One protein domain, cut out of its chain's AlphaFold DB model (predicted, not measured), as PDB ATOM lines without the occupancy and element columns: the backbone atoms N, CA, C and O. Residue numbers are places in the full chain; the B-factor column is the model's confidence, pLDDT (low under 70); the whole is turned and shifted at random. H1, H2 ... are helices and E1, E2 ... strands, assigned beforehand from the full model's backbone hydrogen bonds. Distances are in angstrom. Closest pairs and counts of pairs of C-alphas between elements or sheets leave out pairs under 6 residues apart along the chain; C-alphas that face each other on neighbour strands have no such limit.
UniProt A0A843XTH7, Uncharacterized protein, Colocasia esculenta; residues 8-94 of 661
ATOM      1  N   TYR A   8     -83.173 183.601   2.307       67.44
ATOM      2  CA  TYR A   8     -81.972 183.829   1.508       67.44
ATOM      3  C   TYR A   8     -82.050 183.092   0.172       67.44
ATOM      4  O   TYR A   8     -82.774 182.108   0.008       67.44
ATOM      5  N   VAL A   9     -81.306 183.588  -0.813       61.03
ATOM      6  CA  VAL A   9     -81.310 183.060  -2.178       61.03
ATOM      7  C   VAL A   9     -79.968 182.414  -2.476       61.03
ATOM      8  O   VAL A   9     -78.925 183.043  -2.317       61.03
ATOM      9  N   HIS A  10     -80.001 181.171  -2.943       57.97
ATOM     10  CA  HIS A  10     -78.849 180.512  -3.540       57.97
ATOM     11  C   HIS A  10     -79.012 180.481  -5.061       57.97
ATOM     12  O   HIS A  10     -80.055 180.070  -5.570       57.97
ATOM     13  N   TYR A  11     -77.975 180.910  -5.773       64.56
ATOM     14  CA  TYR A  11     -77.887 180.852  -7.227       64.56
ATOM     15  C   TYR A  11     -77.011 179.648  -7.589       64.56
ATOM     16  O   TYR A  11     -75.842 179.623  -7.216       64.56
ATOM     17  N   GLY A  12     -77.584 178.647  -8.258       52.41
ATOM     18  CA  GLY A  12     -76.841 177.478  -8.742       52.41
ATOM     19  C   GLY A  12     -75.986 177.787  -9.976       52.41
ATOM     20  O   GLY A  12     -76.301 178.705 -10.736       52.41
ATOM     21  N   ASP A  13     -74.929 176.997 -10.175       44.38
ATOM     22  CA  ASP A  13     -73.852 177.260 -11.137       44.38
ATOM     23  C   ASP A  13     -74.325 177.445 -12.594       44.38
ATOM     24  O   ASP A  13     -74.965 176.572 -13.190       44.38
ATOM     25  N   GLN A  14     -73.931 178.561 -13.213       47.69
ATOM     26  CA  GLN A  14     -74.192 178.891 -14.623       47.69
ATOM     27  C   GLN A  14     -73.212 178.172 -15.568       47.69
ATOM     28  O   GLN A  14     -72.440 178.797 -16.289       47.69
ATOM     29  N   ILE A  15     -73.221 176.835 -15.565       39.00
ATOM     30  CA  ILE A  15     -72.275 176.035 -16.368       39.00
ATOM     31  C   ILE A  15     -72.657 176.026 -17.862       39.00
ATOM     32  O   ILE A  15     -71.781 175.969 -18.720       39.00
ATOM     33  N   LEU A  16     -73.959 176.067 -18.187       31.41
ATOM     34  CA  LEU A  16     -74.483 175.908 -19.559       31.41
ATOM     35  C   LEU A  16     -75.659 176.846 -19.918       31.41
ATOM     36  O   LEU A  16     -76.277 176.676 -20.968       31.41
ATOM     37  N   SER A  17     -76.003 177.819 -19.067       39.25
ATOM     38  CA  SER A  17     -77.028 178.836 -19.352       39.25
ATOM     39  C   SER A  17     -76.771 180.111 -18.551       39.25
ATOM     40  O   SER A  17     -76.299 180.070 -17.417       39.25
ATOM     41  N   ASP A  18     -77.144 181.238 -19.146       37.47
ATOM     42  CA  ASP A  18     -77.262 182.565 -18.546       37.47
ATOM     43  C   ASP A  18     -78.340 182.650 -17.443       37.47
ATOM     44  O   ASP A  18     -78.337 183.585 -16.643       37.47
ATOM     45  N   HIS A  19     -79.236 181.670 -17.327       43.50
ATOM     46  CA  HIS A  19     -80.223 181.586 -16.250       43.50
ATOM     47  C   HIS A  19     -79.738 180.665 -15.117       43.50
ATOM     48  O   HIS A  19     -79.860 179.442 -15.187       43.50
ATOM     49  N   ALA A  20     -79.223 181.262 -14.038       48.16
ATOM     50  CA  ALA A  20     -78.864 180.545 -12.812       48.16
ATOM     51  C   ALA A  20     -80.098 179.907 -12.144       48.16
ATOM     52  O   ALA A  20     -81.167 180.523 -12.080       48.16
ATOM     53  N   GLN A  21     -79.956 178.709 -11.561       47.22
ATOM     54  CA  GLN A  21     -81.046 178.107 -10.786       47.22
ATOM     55  C   GLN A  21     -81.235 178.862  -9.462       47.22
ATOM     56  O   GLN A  21     -80.496 178.657  -8.501       47.22
ATOM     57  N   LEU A  22     -82.255 179.718  -9.406       55.03
ATOM     58  CA  LEU A  22     -82.541 180.576  -8.258       55.03
ATOM     59  C   LEU A  22     -83.373 179.820  -7.205       55.03
ATOM     60  O   LEU A  22     -84.591 179.675  -7.322       55.03
ATOM     61  N   THR A  23     -82.703 179.327  -6.163       57.34
ATOM     62  CA  THR A  23     -83.306 178.565  -5.061       57.34
ATOM     63  C   THR A  23     -83.528 179.473  -3.854       57.34
ATOM     64  O   THR A  23     -82.581 179.850  -3.165       57.34
ATOM     65  N   VAL A  24     -84.788 179.824  -3.587       61.47
ATOM     66  CA  VAL A  24     -85.170 180.642  -2.424       61.47
ATOM     67  C   VAL A  24     -85.360 179.747  -1.199       61.47
ATOM     68  O   VAL A  24     -86.346 179.010  -1.098       61.47
ATOM     69  N   PHE A  25     -84.440 179.838  -0.245       57.09
ATOM     70  CA  PHE A  25     -84.596 179.245   1.075       57.09
ATOM     71  C   PHE A  25     -85.447 180.173   1.943       57.09
ATOM     72  O   PHE A  25     -85.160 181.355   2.093       57.09
ATOM     73  N   THR A  26     -86.524 179.630   2.505       61.66
ATOM     74  CA  THR A  26     -87.370 180.310   3.495       61.66
ATOM     75  C   THR A  26     -87.240 179.551   4.806       61.66
ATOM     76  O   THR A  26     -87.972 178.587   5.048       61.66
ATOM     77  N   GLU A  27     -86.264 179.932   5.630       55.47
ATOM     78  CA  GLU A  27     -86.137 179.348   6.960       55.47
ATOM     79  C   GLU A  27     -87.200 179.946   7.884       55.47
ATOM     80  O   GLU A  27     -87.142 181.105   8.283       55.47
ATOM     81  N   ASP A  28     -88.193 179.130   8.239       53.22
ATOM     82  CA  ASP A  28     -89.042 179.388   9.400       53.22
ATOM     83  C   ASP A  28     -88.140 179.259  10.660       53.22
ATOM     84  O   ASP A  28     -88.086 178.188  11.272       53.22
ATOM     85  N   THR A  29     -87.422 180.323  11.060       48.12
ATOM     86  CA  THR A  29     -86.481 180.366  12.220       48.12
ATOM     87  C   THR A  29     -87.119 180.053  13.576       48.12
ATOM     88  O   THR A  29     -86.437 179.876  14.588       48.12
ATOM     89  N   VAL A  30     -88.442 179.885  13.608       56.09
ATOM     90  CA  VAL A  30     -89.168 179.251  14.706       56.09
ATOM     91  C   VAL A  30     -88.757 177.777  14.800       56.09
ATOM     92  O   VAL A  30     -89.397 176.906  14.208       56.09
ATOM     93  N   ALA A  31     -87.700 177.518  15.582       54.00
ATOM     94  CA  ALA A  31     -87.106 176.211  15.875       54.00
ATOM     95  C   ALA A  31     -88.141 175.072  15.840       54.00
ATOM     96  O   ALA A  31     -88.985 174.930  16.731       54.00
ATOM     97  N   GLY A  32     -88.109 174.298  14.749       49.34
ATOM     98  CA  GLY A  32     -89.258 173.521  14.290       49.34
ATOM     99  C   GLY A  32     -89.780 172.515  15.316       49.34
ATOM    100  O   GLY A  32     -89.194 171.442  15.493       49.34
ATOM    101  N   GLY A  33     -90.920 172.841  15.935       59.47
ATOM    102  CA  GLY A  33     -91.564 172.021  16.965       59.47
ATOM    103  C   GLY A  33     -91.743 170.554  16.532       59.47
ATOM    104  O   GLY A  33     -91.927 170.290  15.340       59.47
ATOM    105  N   PRO A  34     -91.686 169.579  17.467       63.94
ATOM    106  CA  PRO A  34     -91.278 168.206  17.164       63.94
ATOM    107  C   PRO A  34     -91.993 167.588  15.956       63.94
ATOM    108  O   PRO A  34     -93.186 167.279  16.021       63.94
ATOM    109  N   LYS A  35     -91.233 167.418  14.859       68.19
ATOM    110  CA  LYS A  35     -91.748 167.037  13.534       68.19
ATOM    111  C   LYS A  35     -92.654 165.795  13.642       68.19
ATOM    112  O   LYS A  35     -92.228 164.785  14.219       68.19
ATOM    113  N   PRO A  36     -93.896 165.838  13.116       76.75
ATOM    114  CA  PRO A  36     -94.846 164.742  13.267       76.75
ATOM    115  C   PRO A  36     -94.314 163.475  12.596       76.75
ATOM    116  O   PRO A  36     -93.695 163.530  11.533       76.75
ATOM    117  N   PHE A  37     -94.568 162.322  13.216       82.31
ATOM    118  CA  PHE A  37     -94.201 161.036  12.630       82.31
ATOM    119  C   PHE A  37     -95.004 160.810  11.349       82.31
ATOM    120  O   PHE A  37     -96.235 160.802  11.380       82.31
ATOM    121  N   ARG A  38     -94.295 160.632  10.236       84.06
ATOM    122  CA  ARG A  38     -94.868 160.240   8.954       84.06
ATOM    123  C   ARG A  38     -94.629 158.750   8.771       84.06
ATOM    124  O   ARG A  38     -93.495 158.302   8.893       84.06
ATOM    125  N   PHE A  39     -95.697 158.019   8.483       87.12
ATOM    126  CA  PHE A  39     -95.605 156.692   7.893       87.12
ATOM    127  C   PHE A  39     -95.495 156.854   6.375       87.12
ATOM    128  O   PHE A  39     -96.197 157.692   5.806       87.12
ATOM    129  N   TYR A  40     -94.623 156.084   5.730       85.81
ATOM    130  CA  TYR A  40     -94.432 156.117   4.281       85.81
ATOM    131  C   TYR A  40     -94.922 154.790   3.702       85.81
ATOM    132  O   TYR A  40     -94.476 153.736   4.138       85.81
ATOM    133  N   ASN A  41     -95.828 154.819   2.721       87.81
ATOM    134  CA  ASN A  41     -96.490 153.597   2.234       87.81
ATOM    135  C   ASN A  41     -95.507 152.554   1.667       87.81
ATOM    136  O   ASN A  41     -95.743 151.362   1.826       87.81
ATOM    137  N   MET A  42     -94.379 153.001   1.098       88.44
ATOM    138  CA  MET A  42     -93.267 152.142   0.661       88.44
ATOM    139  C   MET A  42     -92.702 151.247   1.777       88.44
ATOM    140  O   MET A  42     -92.225 150.154   1.495       88.44
ATOM    141  N   TRP A  43     -92.790 151.655   3.051       91.94
ATOM    142  CA  TRP A  43     -92.343 150.824   4.170       91.94
ATOM    143  C   TRP A  43     -93.144 149.526   4.257       91.94
ATOM    144  O   TRP A  43     -92.557 148.469   4.435       91.94
ATOM    145  N   ALA A  44     -94.465 149.588   4.059       90.00
ATOM    146  CA  ALA A  44     -95.339 148.415   4.100       90.00
ATOM    147  C   ALA A  44     -95.088 147.415   2.952       90.00
ATOM    148  O   ALA A  44     -95.626 146.314   2.983       90.00
ATOM    149  N   GLN A  45     -94.286 147.801   1.953       89.81
ATOM    150  CA  GLN A  45     -93.883 146.970   0.816       89.81
ATOM    151  C   GLN A  45     -92.464 146.392   0.980       89.81
ATOM    152  O   GLN A  45     -92.016 145.648   0.115       89.81
ATOM    153  N   HIS A  46     -91.737 146.728   2.056       91.44
ATOM    154  CA  HIS A  46     -90.366 146.259   2.266       91.44
ATOM    155  C   HIS A  46     -90.326 144.920   3.011       91.44
ATOM    156  O   HIS A  46     -90.952 144.770   4.059       91.44
ATOM    157  N   ASN A  47     -89.519 143.971   2.532       93.06
ATOM    158  CA  ASN A  47     -89.484 142.598   3.054       93.06
ATOM    159  C   ASN A  47     -89.153 142.505   4.560       93.06
ATOM    160  O   ASN A  47     -89.658 141.619   5.243       93.06
ATOM    161  N   SER A  48     -88.344 143.428   5.098       92.88
ATOM    162  CA  SER A  48     -88.000 143.489   6.532       92.88
ATOM    163  C   SER A  48     -89.003 144.267   7.403       92.88
ATOM    164  O   SER A  48     -88.902 144.238   8.627       92.88
ATOM    165  N   PHE A  49     -90.008 144.935   6.828       93.88
ATOM    166  CA  PHE A  49     -90.987 145.700   7.612       93.88
ATOM    167  C   PHE A  49     -91.840 144.832   8.563       93.88
ATOM    168  O   PHE A  49     -91.966 145.213   9.732       93.88
ATOM    169  N   PRO A  50     -92.387 143.664   8.152       94.25
ATOM    170  CA  PRO A  50     -93.194 142.832   9.045       94.25
ATOM    171  C   PRO A  50     -92.425 142.336  10.275       94.25
ATOM    172  O   PRO A  50     -92.975 142.350  11.376       94.25
ATOM    173  N   SER A  51     -91.151 141.954  10.126       95.06
ATOM    174  CA  SER A  51     -90.326 141.466  11.239       95.06
ATOM    175  C   SER A  51     -89.943 142.583  12.213       95.06
ATOM    176  O   SER A  51     -90.075 142.393  13.422       95.06
ATOM    177  N   ILE A  52     -89.577 143.771  11.713       94.75
ATOM    178  CA  ILE A  52     -89.310 144.964  12.540       94.75
ATOM    179  C   ILE A  52     -90.555 145.378  13.342       94.75
ATOM    180  O   ILE A  52     -90.456 145.683  14.534       94.75
ATOM    181  N   VAL A  53     -91.740 145.358  12.720       94.88
ATOM    182  CA  VAL A  53     -93.004 145.645  13.418       94.88
ATOM    183  C   VAL A  53     -93.324 144.559  14.444       94.88
ATOM    184  O   VAL A  53     -93.662 144.902  15.575       94.88
ATOM    185  N   HIS A  54     -93.184 143.276  14.095       93.81
ATOM    186  CA  HIS A  54     -93.446 142.161  15.006       93.81
ATOM    187  C   HIS A  54     -92.547 142.225  16.250       93.81
ATOM    188  O   HIS A  54     -93.059 142.276  17.365       93.81
ATOM    189  N   GLN A  55     -91.226 142.334  16.071       94.62
ATOM    190  CA  GLN A  55     -90.246 142.415  17.161       94.62
ATOM    191  C   GLN A  55     -90.559 143.561  18.139       94.62
ATOM    192  O   GLN A  55     -90.552 143.365  19.356       94.62
ATOM    193  N   ALA A  56     -90.884 144.751  17.622       94.00
ATOM    194  CA  ALA A  56     -91.235 145.908  18.445       94.00
ATOM    195  C   ALA A  56     -92.650 145.823  19.058       94.00
ATOM    196  O   ALA A  56     -92.921 146.445  20.086       94.00
ATOM    197  N   TRP A  57     -93.561 145.053  18.459       92.81
ATOM    198  CA  TRP A  57     -94.891 144.790  19.012       92.81
ATOM    199  C   TRP A  57     -94.869 143.725  20.114       92.81
ATOM    200  O   TRP A  57     -95.681 143.794  21.039       92.81
ATOM    201  N   SER A  58     -93.921 142.783  20.082       91.25
ATOM    202  CA  SER A  58     -93.715 141.763  21.122       91.25
ATOM    203  C   SER A  58     -93.232 142.328  22.468       91.25
ATOM    204  O   SER A  58     -93.255 141.609  23.463       91.25
ATOM    205  N   SER A  59     -92.844 143.607  22.555       89.69
ATOM    206  CA  SER A  59     -92.453 144.247  23.822       89.69
ATOM    207  C   SER A  59     -93.587 144.230  24.860       89.69
ATOM    208  O   SER A  59     -94.724 144.619  24.568       89.69
ATOM    209  N   HIS A  60     -93.279 143.801  26.085       88.00
ATOM    210  CA  HIS A  60     -94.233 143.714  27.194       88.00
ATOM    211  C   HIS A  60     -94.267 145.015  28.009       88.00
ATOM    212  O   HIS A  60     -93.235 145.635  28.246       88.00
ATOM    213  N   PHE A  61     -95.462 145.418  28.448       88.75
ATOM    214  CA  PHE A  61     -95.685 146.596  29.290       88.75
ATOM    215  C   PHE A  61     -96.808 146.304  30.291       88.75
ATOM    216  O   PHE A  61     -97.774 145.626  29.944       88.75
ATOM    217  N   LEU A  62     -96.699 146.849  31.503       85.75
ATOM    218  CA  LEU A  62     -97.736 146.782  32.538       85.75
ATOM    219  C   LEU A  62     -98.612 148.044  32.505       85.75
ATOM    220  O   LEU A  62     -98.138 149.117  32.133       85.75
ATOM    221  N   GLY A  63     -99.881 147.928  32.903       83.94
ATOM    222  CA  GLY A  63    -100.839 149.040  32.965       83.94
ATOM    223  C   GLY A  63    -102.199 148.685  32.362       83.94
ATOM    224  O   GLY A  63    -102.489 147.521  32.094       83.94
ATOM    225  N   THR A  64    -103.050 149.690  32.130       81.12
ATOM    226  CA  THR A  64    -104.343 149.472  31.456       81.12
ATOM    227  C   THR A  64    -104.127 149.039  29.995       81.12
ATOM    228  O   THR A  64    -103.152 149.465  29.372       81.12
ATOM    229  N   PRO A  65    -105.023 148.244  29.375       82.19
ATOM    230  CA  PRO A  65    -104.807 147.748  28.009       82.19
ATOM    231  C   PRO A  65    -104.599 148.854  26.960       82.19
ATOM    232  O   PRO A  65    -103.830 148.689  26.015       82.19
ATOM    233  N   ILE A  66    -105.238 150.012  27.145       81.75
ATOM    234  CA  ILE A  66    -105.040 151.193  26.297       81.75
ATOM    235  C   ILE A  66    -103.649 151.827  26.493       81.75
ATOM    236  O   ILE A  66    -103.010 152.183  25.505       81.75
ATOM    237  N   PHE A  67    -103.121 151.877  27.723       83.69
ATOM    238  CA  PHE A  67    -101.740 152.295  27.998       83.69
ATOM    239  C   PHE A  67    -100.720 151.324  27.380       83.69
ATOM    240  O   PHE A  67     -99.771 151.763  26.729       83.69
ATOM    241  N   VAL A  68    -100.952 150.011  27.500       86.50
ATOM    242  CA  VAL A  68    -100.111 148.972  26.875       86.50
ATOM    243  C   VAL A  68    -100.093 149.126  25.351       86.50
ATOM    244  O   VAL A  68     -99.015 149.112  24.755       86.50
ATOM    245  N   LEU A  69    -101.248 149.365  24.716       86.38
ATOM    246  CA  LEU A  69    -101.320 149.673  23.283       86.38
ATOM    247  C   LEU A  69    -100.524 150.943  22.931       86.38
ATOM    248  O   LEU A  69     -99.762 150.937  21.965       86.38
ATOM    249  N   CYS A  70    -100.652 152.022  23.709       87.25
ATOM    250  CA  CYS A  70     -99.891 153.255  23.492       87.25
ATOM    251  C   CYS A  70     -98.372 153.041  23.613       87.25
ATOM    252  O   CYS A  70     -97.622 153.566  22.785       87.25
ATOM    253  N   LYS A  71     -97.896 152.249  24.587       90.25
ATOM    254  CA  LYS A  71     -96.465 151.924  24.731       90.25
ATOM    255  C   LYS A  71     -95.977 150.994  23.598       90.25
ATOM    256  O   LYS A  71     -94.938 151.302  23.014       90.25
ATOM    257  N   LYS A  72     -96.746 149.976  23.170       90.81
ATOM    258  CA  LYS A  72     -96.437 149.151  21.970       90.81
ATOM    259  C   LYS A  72     -96.359 149.988  20.685       90.81
ATOM    260  O   LYS A  72     -95.391 149.884  19.935       90.81
ATOM    261  N   LEU A  73     -97.314 150.892  20.451       91.38
ATOM    262  CA  LEU A  73     -97.276 151.822  19.312       91.38
ATOM    263  C   LEU A  73     -96.077 152.785  19.383       91.38
ATOM    264  O   LEU A  73     -95.485 153.104  18.351       91.38
ATOM    265  N   ARG A  74     -95.680 153.232  20.585       91.38
ATOM    266  CA  ARG A  74     -94.468 154.044  20.795       91.38
ATOM    267  C   ARG A  74     -93.195 153.238  20.502       91.38
ATOM    268  O   ARG A  74     -92.303 153.799  19.872       91.38
ATOM    269  N   ALA A  75     -93.138 151.953  20.859       93.50
ATOM    270  CA  ALA A  75     -92.032 151.051  20.527       93.50
ATOM    271  C   ALA A  75     -91.891 150.847  19.007       93.50
ATOM    272  O   ALA A  75     -90.841 151.171  18.451       93.50
ATOM    273  N   VAL A  76     -92.965 150.449  18.309       94.44
ATOM    274  CA  VAL A  76     -92.978 150.316  16.834       94.44
ATOM    275  C   VAL A  76     -92.568 151.626  16.148       94.44
ATOM    276  O   VAL A  76     -91.753 151.624  15.231       94.44
ATOM    277  N   LYS A  77     -93.057 152.776  16.630       93.19
ATOM    278  CA  LYS A  77     -92.676 154.107  16.124       93.19
ATOM    279  C   LYS A  77     -91.183 154.427  16.305       93.19
ATOM    280  O   LYS A  77     -90.643 155.182  15.496       93.19
ATOM    281  N   MET A  78     -90.521 153.920  17.349       93.12
ATOM    282  CA  MET A  78     -89.066 154.075  17.519       93.12
ATOM    283  C   MET A  78     -88.297 153.099  16.623       93.12
ATOM    284  O   MET A  78     -87.392 153.538  15.918       93.12
ATOM    285  N   ALA A  79     -88.706 151.829  16.568       93.75
ATOM    286  CA  ALA A  79     -88.098 150.825  15.694       93.75
ATOM    287  C   ALA A  79     -88.135 151.256  14.218       93.75
ATOM    288  O   ALA A  79     -87.093 151.319  13.575       93.75
ATOM    289  N   LEU A  80     -89.297 151.691  13.712       93.88
ATOM    290  CA  LEU A  80     -89.440 152.207  12.343       93.88
ATOM    291  C   LEU A  80     -88.633 153.488  12.083       93.88
ATOM    292  O   LEU A  80     -88.221 153.721  10.951       93.88
ATOM    293  N   LYS A  81     -88.375 154.323  13.101       91.12
ATOM    294  CA  LYS A  81     -87.495 155.498  12.960       91.12
ATOM    295  C   LYS A  81     -86.030 155.104  12.774       91.12
ATOM    296  O   LYS A  81     -85.360 155.710  11.942       91.12
ATOM    297  N   VAL A  82     -85.551 154.141  13.563       91.06
ATOM    298  CA  VAL A  82     -84.185 153.602  13.478       91.06
ATOM    299  C   VAL A  82     -84.015 152.887  12.141       91.06
ATOM    300  O   VAL A  82     -83.234 153.327  11.306       91.06
ATOM    301  N   TRP A  83     -84.870 151.902  11.866       93.44
ATOM    302  CA  TRP A  83     -84.889 151.144  10.618       93.44
ATOM    303  C   TRP A  83     -84.976 152.034   9.366       93.44
ATOM    304  O   TRP A  83     -84.185 151.859   8.446       93.44
ATOM    305  N   ASN A  84     -85.832 153.068   9.336       90.75
ATOM    306  CA  ASN A  84     -85.865 153.987   8.191       90.75
ATOM    307  C   ASN A  84     -84.569 154.800   8.028       90.75
ATOM    308  O   ASN A  84     -84.190 155.102   6.901       90.75
ATOM    309  N   ARG A  85     -83.908 155.202   9.120       86.69
ATOM    310  CA  ARG A  85     -82.606 155.887   9.049       86.69
ATOM    311  C   ARG A  85     -81.514 154.937   8.548       86.69
ATOM    312  O   ARG A  85     -80.595 155.393   7.884       86.69
ATOM    313  N   ASP A  86     -81.618 153.650   8.843       85.56
ATOM    314  CA  ASP A  86     -80.549 152.693   8.562       85.56
ATOM    315  C   ASP A  86     -80.694 152.097   7.142       85.56
ATOM    316  O   ASP A  86     -79.715 152.047   6.391       85.56
ATOM    317  N   GLU A  87     -81.921 151.797   6.696       84.44
ATOM    318  CA  GLU A  87     -82.246 151.383   5.317       84.44
ATOM    319  C   GLU A  87     -82.286 152.578   4.346       84.44
ATOM    320  O   GLU A  87     -81.496 152.652   3.404       84.44
ATOM    321  N   PHE A  88     -83.162 153.558   4.598       81.94
ATOM    322  CA  PHE A  88     -83.419 154.716   3.724       81.94
ATOM    323  C   PHE A  88     -82.633 155.976   4.147       81.94
ATOM    324  O   PHE A  88     -82.974 157.099   3.766       81.94
ATOM    325  N   GLY A  89     -81.574 155.786   4.945       77.06
ATOM    326  CA  GLY A  89     -80.545 156.786   5.240       77.06
ATOM    327  C   GLY A  89     -79.754 157.233   4.010       77.06
ATOM    328  O   GLY A  89     -80.008 156.733   2.916       77.06
ATOM    329  N   PRO A  90     -78.795 158.166   4.185       74.06
ATOM    330  CA  PRO A  90     -78.306 159.114   3.174       74.06
ATOM    331  C   PRO A  90     -78.161 158.505   1.774       74.06
ATOM    332  O   PRO A  90     -77.126 157.953   1.400       74.06
ATOM    333  N   ILE A  91     -79.240 158.620   0.992       70.94
ATOM    334  CA  ILE A  91     -79.413 157.882  -0.263       70.94
ATOM    335  C   ILE A  91     -78.363 158.340  -1.276       70.94
ATOM    336  O   ILE A  91     -77.807 157.520  -1.991       70.94
ATOM    337  N   GLN A  92     -78.008 159.624  -1.264       65.62
ATOM    338  CA  GLN A  92     -76.940 160.209  -2.072       65.62
ATOM    339  C   GLN A  92     -75.580 159.542  -1.805       65.62
ATOM    340  O   GLN A  92     -74.854 159.239  -2.747       65.62
ATOM    341  N   GLN A  93     -75.250 159.255  -0.539       72.50
ATOM    342  CA  GLN A  93     -74.005 158.567  -0.175       72.50
ATOM    343  C   GLN A  93     -74.056 157.087  -0.570       72.50
ATOM    344  O   GLN A  93     -73.094 156.582  -1.142       72.50
ATOM    345  N   LYS A  94     -75.190 156.405  -0.342       72.50
ATOM    346  CA  LYS A  94     -75.382 155.006  -0.766       72.50
ATOM    347  C   LYS A  94     -75.318 154.843  -2.291       72.50
ATOM    348  O   LYS A  94     -74.693 153.902  -2.767       72.50
TER     349      LYS A  94
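Overview. This is residues 8 to 94 of the 661 residues of an uncharacterized protein of Colocasia esculenta (UniProt A0A843XTH7). Two separate hairpins lie far apart, a small two-stranded one, E1 and E2, at one end and a helical one, H2 and H3, toward the other, with a long link, residues 27 to 40, leading from E2 to the short helix H1 before H2; residues 28 to 36 of this link stand free. Short H1 is near H2, and residues 89 to 94, with H4, stick out after H3. The printed part has 87 residues, with two antiparallel strands, order E1 - E2, then four named helices, in the order E1 E2 H1 H2 H3 H4, and is mostly helix. It is extended, with a radius of gyration of the C-alphas of 20.3 A, and flat, spanning 64 by 34 by 18 A.

Arrangement. E1, residues 8 to 11, and E2, residues 22 to 26, form an antiparallel hairpin at 159 degrees; N 10 and O 23 are within hydrogen-bond range at 2.9 A, as are N 23 and O 10 at 2.8 A. H1, residues 41 to 45, is close to but not clearly touching H2, residues 49 to 57; their closest C-alphas, of Trp 43 and Phe 49, are 6.3 A apart. H2 and H3, residues 65 to 87, form a helical hairpin and touch, at a steep tilt of 40 degrees, opposite ways; their closest C-alphas, of Ala 56 and Val 76, are 5.0 A apart. H1 and H3 are only just apart, their closest C-alphas at 8.3 A. H4, residues 91 to 94, is apart from H3. Every O i to N i+4 pair is within range in H2 and H3; H1 has 0 of 1, but 2 of 2 O i to N i+3 pairs, and H4 is too short for an i+4 pair.

Along the chain. E1 begins at C-alpha 8, (-81.972, 183.829, 1.508), and is 10.1 A long; E2 is 12.7 A. H2 is 12.1 A long. H3 runs 32.2 A, from C-alpha 65 at (-104.807, 147.748, 28.009). H4 ends at C-alpha 94, (-75.382, 155.006, -0.766).

Size, cuts and confidence. The two C-alphas farthest apart, of Asp 18 and Gly 63, are 65.8 A apart. The printed part has no cut. The link from E2 to H1, 14 residues, is long. Residues 8 to 35 and residue 92 have pLDDT under 70; the mean of the printed part is 76.4.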